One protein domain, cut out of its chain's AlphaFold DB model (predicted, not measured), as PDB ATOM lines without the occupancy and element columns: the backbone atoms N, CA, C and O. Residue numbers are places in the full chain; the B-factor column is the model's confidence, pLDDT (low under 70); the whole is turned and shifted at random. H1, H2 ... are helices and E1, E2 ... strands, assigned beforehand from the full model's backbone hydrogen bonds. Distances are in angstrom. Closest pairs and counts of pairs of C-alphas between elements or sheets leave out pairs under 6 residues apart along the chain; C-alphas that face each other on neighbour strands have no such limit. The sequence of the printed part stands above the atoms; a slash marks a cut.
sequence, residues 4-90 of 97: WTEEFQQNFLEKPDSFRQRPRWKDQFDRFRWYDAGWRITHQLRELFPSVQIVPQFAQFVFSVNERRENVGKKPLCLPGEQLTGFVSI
ATOM      1  N   TRP A   4     293.413 275.671 226.102       96.38
ATOM      2  CA  TRP A   4     294.644 276.323 225.640       96.38
ATOM      3  C   TRP A   4     295.016 277.598 226.427       96.38
ATOM      4  O   TRP A   4     296.191 277.893 226.650       96.38
ATOM      5  N   THR A   5     294.020 278.380 226.856       95.19
ATOM      6  CA  THR A   5     294.239 279.591 227.667       95.19
ATOM      7  C   THR A   5     294.564 279.241 229.115       95.19
ATOM      8  O   THR A   5     295.394 279.906 229.734       95.19
ATOM      9  N   GLU A   6     293.933 278.201 229.650       96.56
ATOM     10  CA  GLU A   6     294.192 277.709 231.002       96.56
ATOM     11  C   GLU A   6     295.602 277.113 231.119       96.56
ATOM     12  O   GLU A   6     296.338 277.459 232.044       96.56
ATOM     13  N   GLU A   7     296.034 276.327 230.129       96.69
ATOM     14  CA  GLU A   7     297.403 275.813 230.041       96.69
ATOM     15  C   GLU A   7     298.438 276.945 230.093       96.69
ATOM     16  O   GLU A   7     299.424 276.848 230.825       96.69
ATOM     17  N   PHE A   8     298.204 278.046 229.372       96.88
ATOM     18  CA  PHE A   8     299.077 279.219 229.424       96.88
ATOM     19  C   PHE A   8     299.127 279.826 230.830       96.88
ATOM     20  O   PHE A   8     300.209 280.012 231.381       96.88
ATOM     21  N   GLN A   9     297.967 280.103 231.431       96.19
ATOM     22  CA  GLN A   9     297.883 280.743 232.748       96.19
ATOM     23  C   GLN A   9     298.539 279.914 233.854       96.19
ATOM     24  O   GLN A   9     299.129 280.471 234.777       96.19
ATOM     25  N   GLN A  10     298.442 278.587 233.771       96.88
ATOM     26  CA  GLN A  10     298.989 277.693 234.784       96.88
ATOM     27  C   GLN A  10     300.486 277.416 234.608       96.88
ATOM     28  O   GLN A  10     301.143 277.078 235.597       96.88
ATOM     29  N   ASN A  11     301.025 277.509 233.386       98.06
ATOM     30  CA  ASN A  11     302.373 277.020 233.075       98.06
ATOM     31  C   ASN A  11     303.357 278.092 232.602       98.06
ATOM     32  O   ASN A  11     304.565 277.868 232.700       98.06
ATOM     33  N   PHE A  12     302.895 279.237 232.103       97.88
ATOM     34  CA  PHE A  12     303.786 280.331 231.738       97.88
ATOM     35  C   PHE A  12     304.369 280.992 232.992       97.88
ATOM     36  O   PHE A  12     303.649 281.232 233.960       97.88
ATOM     37  N   LEU A  13     305.670 281.288 232.978       97.75
ATOM     38  CA  LEU A  13     306.353 281.913 234.113       97.75
ATOM     39  C   LEU A  13     306.674 283.374 233.825       97.75
ATOM     40  O   LEU A  13     306.136 284.268 234.470       97.75
ATOM     41  N   GLU A  14     307.549 283.630 232.856       96.25
ATOM     42  CA  GLU A  14     307.996 284.990 232.564       96.25
ATOM     43  C   GLU A  14     308.591 285.135 231.163       96.25
ATOM     44  O   GLU A  14     309.042 284.177 230.527       96.25
ATOM     45  N   LYS A  15     308.639 286.385 230.701       93.38
ATOM     46  CA  LYS A  15     309.342 286.794 229.488       93.38
ATOM     47  C   LYS A  15     310.615 287.549 229.895       93.38
ATOM     48  O   LYS A  15     310.488 288.633 230.457       93.38
ATOM     49  N   PRO A  16     311.814 287.013 229.615       91.38
ATOM     50  CA  PRO A  16     313.061 287.699 229.926       91.38
ATOM     51  C   PRO A  16     313.195 289.029 229.184       91.38
ATOM     52  O   PRO A  16     312.775 289.145 228.028       91.38
ATOM     53  N   ASP A  17     313.868 289.994 229.811       89.31
ATOM     54  CA  ASP A  17     314.297 291.234 229.156       89.31
ATOM     55  C   ASP A  17     315.578 290.986 228.337       89.31
ATOM     56  O   ASP A  17     316.695 291.337 228.714       89.31
ATOM     57  N   SER A  18     315.435 290.229 227.246       90.81
ATOM     58  CA  SER A  18     316.542 289.842 226.371       90.81
ATOM     59  C   SER A  18     316.056 289.528 224.960       90.81
ATOM     60  O   SER A  18     314.983 288.960 224.758       90.81
ATOM     61  N   PHE A  19     316.888 289.817 223.955       93.38
ATOM     62  CA  PHE A  19     316.592 289.447 222.568       93.38
ATOM     63  C   PHE A  19     316.827 287.965 222.260       93.38
ATOM     64  O   PHE A  19     316.227 287.431 221.329       93.38
ATOM     65  N   ARG A  20     317.705 287.313 223.029       92.81
ATOM     66  CA  ARG A  20     318.221 285.963 222.747       92.81
ATOM     67  C   ARG A  20     317.585 284.886 223.617       92.81
ATOM     68  O   ARG A  20     317.513 283.733 223.209       92.81
ATOM     69  N   GLN A  21     317.141 285.241 224.819       95.81
ATOM     70  CA  GLN A  21     316.541 284.267 225.723       95.81
ATOM     71  C   GLN A  21     315.095 283.978 225.324       95.81
ATOM     72  O   GLN A  21     314.323 284.879 224.990       95.81
ATOM     73  N   ARG A  22     314.730 282.696 225.366       96.38
ATOM     74  CA  ARG A  22     313.341 282.264 225.212       96.38
ATOM     75  C   ARG A  22     312.548 282.551 226.492       96.38
ATOM     76  O   ARG A  22     313.129 282.497 227.580       96.38
ATOM     77  N   PRO A  23     311.231 282.792 226.389       97.25
ATOM     78  CA  PRO A  23     310.351 282.851 227.550       97.25
ATOM     79  C   PRO A  23     310.375 281.562 228.375       97.25
ATOM     80  O   PRO A  23     310.588 280.461 227.849       97.25
ATOM     81  N   ARG A  24     310.157 281.710 229.680       97.56
ATOM     82  CA  ARG A  24     310.201 280.616 230.647       97.56
ATOM     83  C   ARG A  24     308.809 280.055 230.891       97.56
ATOM     84  O   ARG A  24     307.833 280.788 231.024       97.56
ATOM     85  N   TRP A  25     308.769 278.737 230.982       98.31
ATOM     86  CA  TRP A  25     307.599 277.934 231.306       98.31
ATOM     87  C   TRP A  25     307.969 277.012 232.461       98.31
ATOM     88  O   TRP A  25     309.160 276.800 232.704       98.31
ATOM     89  N   LYS A  26     306.969 276.469 233.157       98.06
ATOM     90  CA  LYS A  26     307.185 275.409 234.143       98.06
ATOM     91  C   LYS A  26     307.972 274.263 233.519       98.06
ATOM     92  O   LYS A  26     307.772 273.918 232.351       98.06
ATOM     93  N   ASP A  27     308.845 273.671 234.322       93.31
ATOM     94  CA  ASP A  27     309.615 272.509 233.903       93.31
ATOM     95  C   ASP A  27     308.679 271.399 233.417       93.31
ATOM     96  O   ASP A  27     307.594 271.197 233.960       93.31
ATOM     97  N   GLN A  28     309.109 270.687 232.372       93.19
ATOM     98  CA  GLN A  28     308.369 269.599 231.712       93.19
ATOM     99  C   GLN A  28     307.099 270.018 230.950       93.19
ATOM    100  O   GLN A  28     306.539 269.186 230.238       93.19
ATOM    101  N   PHE A  29     306.660 271.281 231.018       97.56
ATOM    102  CA  PHE A  29     305.568 271.745 230.165       97.56
ATOM    103  C   PHE A  29     306.029 271.870 228.707       97.56
ATOM    104  O   PHE A  29     306.992 272.578 228.389       97.56
ATOM    105  N   ASP A  30     305.306 271.218 227.798       97.19
ATOM    106  CA  ASP A  30     305.595 271.279 226.369       97.19
ATOM    107  C   ASP A  30     305.007 272.545 225.728       97.19
ATOM    108  O   ASP A  30     303.913 272.570 225.155       97.19
ATOM    109  N   ARG A  31     305.788 273.624 225.797       96.75
ATOM    110  CA  ARG A  31     305.458 274.905 225.160       96.75
ATOM    111  C   ARG A  31     305.307 274.824 223.636       96.75
ATOM    112  O   ARG A  31     304.634 275.677 223.063       96.75
ATOM    113  N   PHE A  32     305.940 273.856 222.967       96.75
ATOM    114  CA  PHE A  32     305.848 273.728 221.510       96.75
ATOM    115  C   PHE A  32     304.541 273.050 221.111       96.75
ATOM    116  O   PHE A  32     303.855 273.553 220.226       96.75
ATOM    117  N   ARG A  33     304.108 272.025 221.855       97.75
ATOM    118  CA  ARG A  33     302.751 271.476 221.713       97.75
ATOM    119  C   ARG A  33     301.685 272.559 221.906       97.75
ATOM    120  O   ARG A  33     300.746 272.648 221.115       97.75
ATOM    121  N   TRP A  34     301.834 273.400 222.930       97.81
ATOM    122  CA  TRP A  34     300.923 274.526 223.165       97.81
ATOM    123  C   TRP A  34     300.924 275.533 222.001       97.81
ATOM    124  O   TRP A  34     299.870 276.014 221.577       97.81
ATOM    125  N   TYR A  35     302.097 275.831 221.440       97.56
ATOM    126  CA  TYR A  35     302.241 276.699 220.271       97.56
ATOM    127  C   TYR A  35     301.540 276.138 219.028       97.56
ATOM    128  O   TYR A  35     300.796 276.864 218.363       97.56
ATOM    129  N   ASP A  36     301.716 274.847 218.748       97.31
ATOM    130  CA  ASP A  36     301.081 274.170 217.615       97.31
ATOM    131  C   ASP A  36     299.555 274.139 217.765       97.31
ATOM    132  O   ASP A  36     298.815 274.381 216.804       97.31
ATOM    133  N   ALA A  37     299.061 273.919 218.988       97.12
ATOM    134  CA  ALA A  37     297.640 274.032 219.299       97.12
ATOM    135  C   ALA A  37     297.107 275.449 219.014       97.12
ATOM    136  O   ALA A  37     296.061 275.594 218.380       97.12
ATOM    137  N   GLY A  38     297.854 276.495 219.382       96.88
ATOM    138  CA  GLY A  38     297.502 277.886 219.078       96.88
ATOM    139  C   GLY A  38     297.401 278.165 217.574       96.88
ATOM    140  O   GLY A  38     296.498 278.880 217.123       96.88
ATOM    141  N   TRP A  39     298.275 277.557 216.767       96.38
ATOM    142  CA  TRP A  39     298.192 277.649 215.307       96.38
ATOM    143  C   TRP A  39     296.966 276.947 214.745       96.38
ATOM    144  O   TRP A  39     296.276 277.531 213.911       96.38
ATOM    145  N   ARG A  40     296.640 275.745 215.231       96.62
ATOM    146  CA  ARG A  40     295.412 275.044 214.830       96.62
ATOM    147  C   ARG A  40     294.164 275.882 215.109       96.62
ATOM    148  O   ARG A  40     293.331 276.026 214.218       96.62
ATOM    149  N   ILE A  41     294.076 276.493 216.293       95.44
ATOM    150  CA  ILE A  41     292.985 277.413 216.653       95.44
ATOM    151  C   ILE A  41     292.959 278.613 215.697       95.44
ATOM    152  O   ILE A  41     291.910 278.970 215.172       95.44
ATOM    153  N   THR A  42     294.118 279.214 215.414       95.94
ATOM    154  CA  THR A  42     294.226 280.353 214.486       95.94
ATOM    155  C   THR A  42     293.734 280.002 213.082       95.94
ATOM    156  O   THR A  42     293.030 280.802 212.468       95.94
ATOM    157  N   HIS A  43     294.083 278.819 212.569       95.88
ATOM    158  CA  HIS A  43     293.617 278.344 211.265       95.88
ATOM    159  C   HIS A  43     292.099 278.175 211.233       95.88
ATOM    160  O   HIS A  43     291.456 278.733 210.349       95.88
ATOM    161  N   GLN A  44     291.522 277.515 212.239       96.25
ATOM    162  CA  GLN A  44     290.070 277.349 212.345       96.25
ATOM    163  C   GLN A  44     289.341 278.692 212.414       96.25
ATOM    164  O   GLN A  44     288.334 278.894 211.742       96.25
ATOM    165  N   LEU A  45     289.861 279.650 213.185       95.38
ATOM    166  CA  LEU A  45     289.256 280.975 213.263       95.38
ATOM    167  C   LEU A  45     289.300 281.701 211.910       95.38
ATOM    168  O   LEU A  45     288.342 282.386 211.561       95.38
ATOM    169  N   ARG A  46     290.382 281.557 211.132       96.75
ATOM    170  CA  ARG A  46     290.492 282.179 209.799       96.75
ATOM    171  C   ARG A  46     289.487 281.597 208.813       96.75
ATOM    172  O   ARG A  46     288.954 282.337 207.995       96.75
ATOM    173  N   GLU A  47     289.221 280.297 208.904       96.62
ATOM    174  CA  GLU A  47     288.191 279.632 208.101       96.62
ATOM    175  C   GLU A  47     286.781 280.105 208.481       96.62
ATOM    176  O   GLU A  47     285.957 280.344 207.603       96.62
ATOM    177  N   LEU A  48     286.513 280.292 209.778       97.50
ATOM    178  CA  LEU A  48     285.215 280.761 210.281       97.50
ATOM    179  C   LEU A  48     284.954 282.246 209.991       97.50
ATOM    180  O   LEU A  48     283.804 282.642 209.800       97.50
ATOM    181  N   PHE A  49     286.005 283.067 209.956       96.31
ATOM    182  CA  PHE A  49     285.910 284.517 209.781       96.31
ATOM    183  C   PHE A  49     286.786 285.005 208.615       96.31
ATOM    184  O   PHE A  49     287.744 285.749 208.835       96.31
ATOM    185  N   PRO A  50     286.463 284.645 207.359       94.31
ATOM    186  CA  PRO A  50     287.318 284.931 206.202       94.31
ATOM    187  C   PRO A  50     287.460 286.428 205.884       94.31
ATOM    188  O   PRO A  50     288.422 286.833 205.237       94.31
ATOM    189  N   SER A  51     286.522 287.264 206.334       96.31
ATOM    190  CA  SER A  51     286.584 288.725 206.188       96.31
ATOM    191  C   SER A  51     287.373 289.423 207.300       96.31
ATOM    192  O   SER A  51     287.549 290.640 207.250       96.31
ATOM    193  N   VAL A  52     287.839 288.682 208.310       96.00
ATOM    194  CA  VAL A  52     288.550 289.227 209.468       96.00
ATOM    195  C   VAL A  52     290.020 288.850 209.390       96.00
ATOM    196  O   VAL A  52     290.392 287.689 209.225       96.00
ATOM    197  N   GLN A  53     290.892 289.839 209.573       95.12
ATOM    198  CA  GLN A  53     292.314 289.575 209.708       95.12
ATOM    199  C   GLN A  53     292.615 289.003 211.099       95.12
ATOM    200  O   GLN A  53     292.510 289.697 212.109       95.12
ATOM    201  N   ILE A  54     293.044 287.742 211.151       94.00
ATOM    202  CA  ILE A  54     293.430 287.076 212.402       94.00
ATOM    203  C   ILE A  54     294.950 287.005 212.505       94.00
ATOM    204  O   ILE A  54     295.614 286.291 211.740       94.00
ATOM    205  N   VAL A  55     295.490 287.739 213.480       91.69
ATOM    206  CA  VAL A  55     296.930 287.892 213.711       91.69
ATOM    207  C   VAL A  55     297.334 287.166 215.001       91.69
ATOM    208  O   VAL A  55     297.034 287.653 216.094       91.69
ATOM    209  N   PRO A  56     298.023 286.015 214.920       90.88
ATOM    210  CA  PRO A  56     298.486 285.303 216.104       90.88
ATOM    211  C   PRO A  56     299.665 286.038 216.747       90.88
ATOM    212  O   PRO A  56     300.705 286.238 216.124       90.88
ATOM    213  N   GLN A  57     299.528 286.410 218.022       91.69
ATOM    214  CA  GLN A  57     300.596 287.076 218.783       91.69
ATOM    215  C   GLN A  57     301.281 286.166 219.811       91.69
ATOM    216  O   GLN A  57     302.171 286.616 220.531       91.69
ATOM    217  N   PHE A  58     300.905 284.889 219.893       94.75
ATOM    218  CA  PHE A  58     301.385 283.990 220.945       94.75
ATOM    219  C   PHE A  58     302.806 283.444 220.715       94.75
ATOM    220  O   PHE A  58     303.426 282.952 221.654       94.75
ATOM    221  N   ALA A  59     303.378 283.588 219.512       94.31
ATOM    222  CA  ALA A  59     304.757 283.168 219.219       94.31
ATOM    223  C   ALA A  59     305.792 283.806 220.165       94.31
ATOM    224  O   ALA A  59     306.820 283.206 220.477       94.31
ATOM    225  N   GLN A  60     305.505 285.015 220.659       94.69
ATOM    226  CA  GLN A  60     306.365 285.732 221.603       94.69
ATOM    227  C   GLN A  60     306.460 285.086 222.990       94.69
ATOM    228  O   GLN A  60     307.275 285.537 223.792       94.69
ATOM    229  N   PHE A  61     305.619 284.089 223.280       96.88
ATOM    230  CA  PHE A  61     305.648 283.317 224.520       96.88
ATOM    231  C   PHE A  61     306.438 282.016 224.383       96.88
ATOM    232  O   PHE A  61     306.643 281.341 225.379       96.88
ATOM    233  N   VAL A  62     306.935 281.669 223.194       97.00
ATOM    234  CA  VAL A  62     307.711 280.432 222.975       97.00
ATOM    235  C   VAL A  62     309.110 280.719 222.452       97.00
ATOM    236  O   VAL A  62     310.080 280.115 222.912       97.00
ATOM    237  N   PHE A  63     309.223 281.678 221.541       96.50
ATOM    238  CA  PHE A  63     310.474 282.019 220.878       96.50
ATOM    239  C   PHE A  63     311.045 283.330 221.409       96.50
ATOM    240  O   PHE A  63     310.312 284.260 221.763       96.50
ATOM    241  N   SER A  64     312.371 283.421 221.412       96.62
ATOM    242  CA  SER A  64     313.084 284.671 221.661       96.62
ATOM    243  C   SER A  64     312.755 285.723 220.592       96.62
ATOM    244  O   SER A  64     312.112 285.454 219.570       96.62
ATOM    245  N   VAL A  65     313.165 286.970 220.820       94.75
ATOM    246  CA  VAL A  65     312.988 288.033 219.819       94.75
ATOM    247  C   VAL A  65     313.762 287.706 218.542       94.75
ATOM    248  O   VAL A  65     313.214 287.879 217.454       94.75
ATOM    249  N   ASN A  66     314.993 287.212 218.668       95.44
ATOM    250  CA  ASN A  66     315.850 286.922 217.523       95.44
ATOM    251  C   ASN A  66     315.335 285.742 216.706       95.44
ATOM    252  O   ASN A  66     315.179 285.903 215.503       95.44
ATOM    253  N   GLU A  67     314.894 284.661 217.349       95.94
ATOM    254  CA  GLU A  67     314.292 283.531 216.628       95.94
ATOM    255  C   GLU A  67     313.072 283.958 215.803       95.94
ATOM    256  O   GLU A  67     312.902 283.536 214.662       95.94
ATOM    257  N   ARG A  68     312.230 284.848 216.345       93.94
ATOM    258  CA  ARG A  68     311.075 285.375 215.600       93.94
ATOM    259  C   ARG A  68     311.484 286.250 214.422       93.94
ATOM    260  O   ARG A  68     310.782 286.249 213.417       93.94
ATOM    261  N   ARG A  69     312.573 287.012 214.543       94.25
ATOM    262  CA  ARG A  69     313.102 287.844 213.451       94.25
ATOM    263  C   ARG A  69     313.721 286.990 212.359       94.25
ATOM    264  O   ARG A  69     313.399 287.187 211.192       94.25
ATOM    265  N   GLU A  70     314.532 286.019 212.744       94.19
ATOM    266  CA  GLU A  70     315.174 285.087 211.823       94.19
ATOM    267  C   GLU A  70     314.126 284.292 211.036       94.19
ATOM    268  O   GLU A  70     314.238 284.176 209.819       94.19
ATOM    269  N   ASN A  71     313.039 283.864 211.690       90.62
ATOM    270  CA  ASN A  71     311.928 283.166 211.034       90.62
ATOM    271  C   ASN A  71     311.209 284.000 209.951       90.62
ATOM    272  O   ASN A  71     310.536 283.443 209.090       90.62
ATOM    273  N   VAL A  72     311.342 285.331 209.972       90.94
ATOM    274  CA  VAL A  72     310.804 286.231 208.934       90.94
ATOM    275  C   VAL A  72     311.906 286.850 208.066       90.94
ATOM    276  O   VAL A  72     311.687 287.876 207.425       90.94
ATOM    277  N   GLY A  73     313.108 286.265 208.067       92.38
ATOM    278  CA  GLY A  73     314.246 286.720 207.261       92.38
ATOM    279  C   GLY A  73     314.891 288.026 207.736       92.38
ATOM    280  O   GLY A  73     315.699 288.612 207.017       92.38
ATOM    281  N   LYS A  74     314.559 288.508 208.940       93.25
ATOM    282  CA  LYS A  74     315.167 289.705 209.534       93.25
ATOM    283  C   LYS A  74     316.427 289.326 210.318       93.25
ATOM    284  O   LYS A  74     316.448 288.341 211.050       93.25
ATOM    285  N   LYS A  75     317.462 290.169 210.232       93.62
ATOM    286  CA  LYS A  75     318.696 290.015 211.024       93.62
ATOM    287  C   LYS A  75     318.404 290.070 212.535       93.62
ATOM    288  O   LYS A  75     317.533 290.860 212.939       93.62
ATOM    289  N   PRO A  76     319.119 289.291 213.369       95.44
ATOM    290  CA  PRO A  76     318.953 289.303 214.820       95.44
ATOM    291  C   PRO A  76     319.359 290.652 215.429       95.44
ATOM    292  O   PRO A  76     320.115 291.423 214.839       95.44
ATOM    293  N   LEU A  77     318.836 290.938 216.619       94.06
ATOM    294  CA  LEU A  77     319.074 292.170 217.363       94.06
ATOM    295  C   LEU A  77     320.117 291.994 218.453       94.06
ATOM    296  O   LEU A  77     320.173 290.956 219.124       94.06
ATOM    297  N   CYS A  78     320.887 293.054 218.654       93.69
ATOM    298  CA  CYS A  78     321.795 293.223 219.776       93.69
ATOM    299  C   CYS A  78     321.527 294.551 220.499       93.69
ATOM    300  O   CYS A  78     320.912 295.482 219.958       93.69
ATOM    301  N   LEU A  79     321.969 294.626 221.752       91.19
ATOM    302  CA  LEU A  79     321.939 295.866 222.515       91.19
ATOM    303  C   LEU A  79     322.930 296.880 221.919       91.19
ATOM    304  O   LEU A  79     323.894 296.507 221.239       91.19
ATOM    305  N   PRO A  80     322.724 298.185 222.162       87.81
ATOM    306  CA  PRO A  80     323.662 299.205 221.714       87.81
ATOM    307  C   PRO A  80     325.058 298.939 222.283       87.81
ATOM    308  O   PRO A  80     325.215 298.779 223.489       87.81
ATOM    309  N   GLY A  81     326.067 298.901 221.412       83.62
ATOM    310  CA  GLY A  81     327.462 298.686 221.805       83.62
ATOM    311  C   GLY A  81     327.934 297.227 221.837       83.62
ATOM    312  O   GLY A  81     329.136 297.021 221.949       83.62
ATOM    313  N   GLU A  82     327.064 296.222 221.662       85.12
ATOM    314  CA  GLU A  82     327.482 294.802 221.680       85.12
ATOM    315  C   GLU A  82     328.314 294.364 220.450       85.12
ATOM    316  O   GLU A  82     328.862 293.270 220.472       85.12
ATOM    317  N   GLN A  83     328.414 295.189 219.393       76.06
ATOM    318  CA  GLN A  83     329.174 294.954 218.141       76.06
ATOM    319  C   GLN A  83     329.269 293.475 217.699       76.06
ATOM    320  O   GLN A  83     330.349 292.934 217.470       76.06
ATOM    321  N   LEU A  84     328.118 292.808 217.566       86.38
ATOM    322  CA  LEU A  84     328.043 291.414 217.123       86.38
ATOM    323  C   LEU A  84     327.939 291.334 215.594       86.38
ATOM    324  O   LEU A  84     327.020 291.895 214.995       86.38
ATOM    325  N   THR A  85     328.847 290.593 214.957       88.69
ATOM    326  CA  THR A  85     328.829 290.371 213.504       88.69
ATOM    327  C   THR A  85     327.511 289.738 213.062       88.69
ATOM    328  O   THR A  85     327.109 288.699 213.576       88.69
ATOM    329  N   GLY A  86     326.847 290.354 212.079       88.81
ATOM    330  CA  GLY A  86     325.569 289.877 211.537       88.81
ATOM    331  C   GLY A  86     324.324 290.331 212.311       88.81
ATOM    332  O   GLY A  86     323.213 290.042 211.870       88.81
ATOM    333  N   PHE A  87     324.486 291.075 213.408       92.06
ATOM    334  CA  PHE A  87     323.385 291.628 214.198       92.06
ATOM    335  C   PHE A  87     323.126 293.093 213.835       92.06
ATOM    336  O   PHE A  87     324.007 293.799 213.347       92.06
ATOM    337  N   VAL A  88     321.903 293.549 214.092       92.56
ATOM    338  CA  VAL A  88     321.495 294.955 213.972       92.56
ATOM    339  C   VAL A  88     321.311 295.523 215.375       92.56
ATOM    340  O   VAL A  88     320.685 294.881 216.223       92.56
ATOM    341  N   SER A  89     321.842 296.719 215.641       91.31
ATOM    342  CA  SER A  89     321.596 297.367 216.928       91.31
ATOM    343  C   SER A  89     320.127 297.751 217.038       91.31
ATOM    344  O   SER A  89     319.551 298.285 216.094       91.31
ATOM    345  N   ILE A  90     319.510 297.558 218.208       90.00
ATOM    346  CA  ILE A  90     318.118 297.980 218.444       90.00
ATOM    347  C   ILE A  90     317.872 299.470 218.131       90.00
ATOM    348  O   ILE A  90     316.756 299.842 217.772       90.00
TER     349      ILE A  90
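AT A GLANCE: This is residues 4 to 90 of the 97 residues of an uncharacterized protein of Corynebacterium aurimucosum (UniProt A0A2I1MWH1). This is a flat, loose layout: long helix H2 lies towards one end with H1 packed on its residues 34 to 38, small H3 is in the middle, H4 is beyond it, and residues 71 to 90 loop round at the other end. The 87 printed residues run H1, E1, H2, H3, H4, mostly helix, with under half in named elements; the radius of gyration of the C-alphas is 15.5 A and the spans are 46 by 35 by 15 A.

IN THESE COORDINATES: Find C-alpha 4 at (294.644, 276.323, 225.640), where H1, residues 4 to 11, begins. E1 is 12 to 14; H2, 31 to 48, runs 25.8 A; H3 is 58 to 61; H4, 65 to 70, ends at (315.174, 285.087, 211.823).

HOW THE PARTS SIT: H1 touches H2 at a shallow tilt of 22 degrees, opposite ways; the closest C-alphas, Trp 4 and Trp 34, are 7.0 A apart. H2 only just touches H3, with 3 pairs of C-alphas within 8 A, closest Tyr 35 and Ala 59 at 7.0 A. H3 and H4 are close but not clearly touching, closest C-alphas Ala 59 and Arg 68 at 7.6 A. E1 pairs with no named strand, but residues 12 to 14 pair antiparallel with 24 to 25. Every O i to N i+4 pair is within hydrogen-bond range in H1, H2 and H4; H3 is too short for one.

THE WHOLE: Look from C-alpha 48 to C-alpha 81, the two farthest apart, 47.3 A. The link E1 to H2 is long, the printed part has no cut, and no printed residue is under 70 in pLDDT.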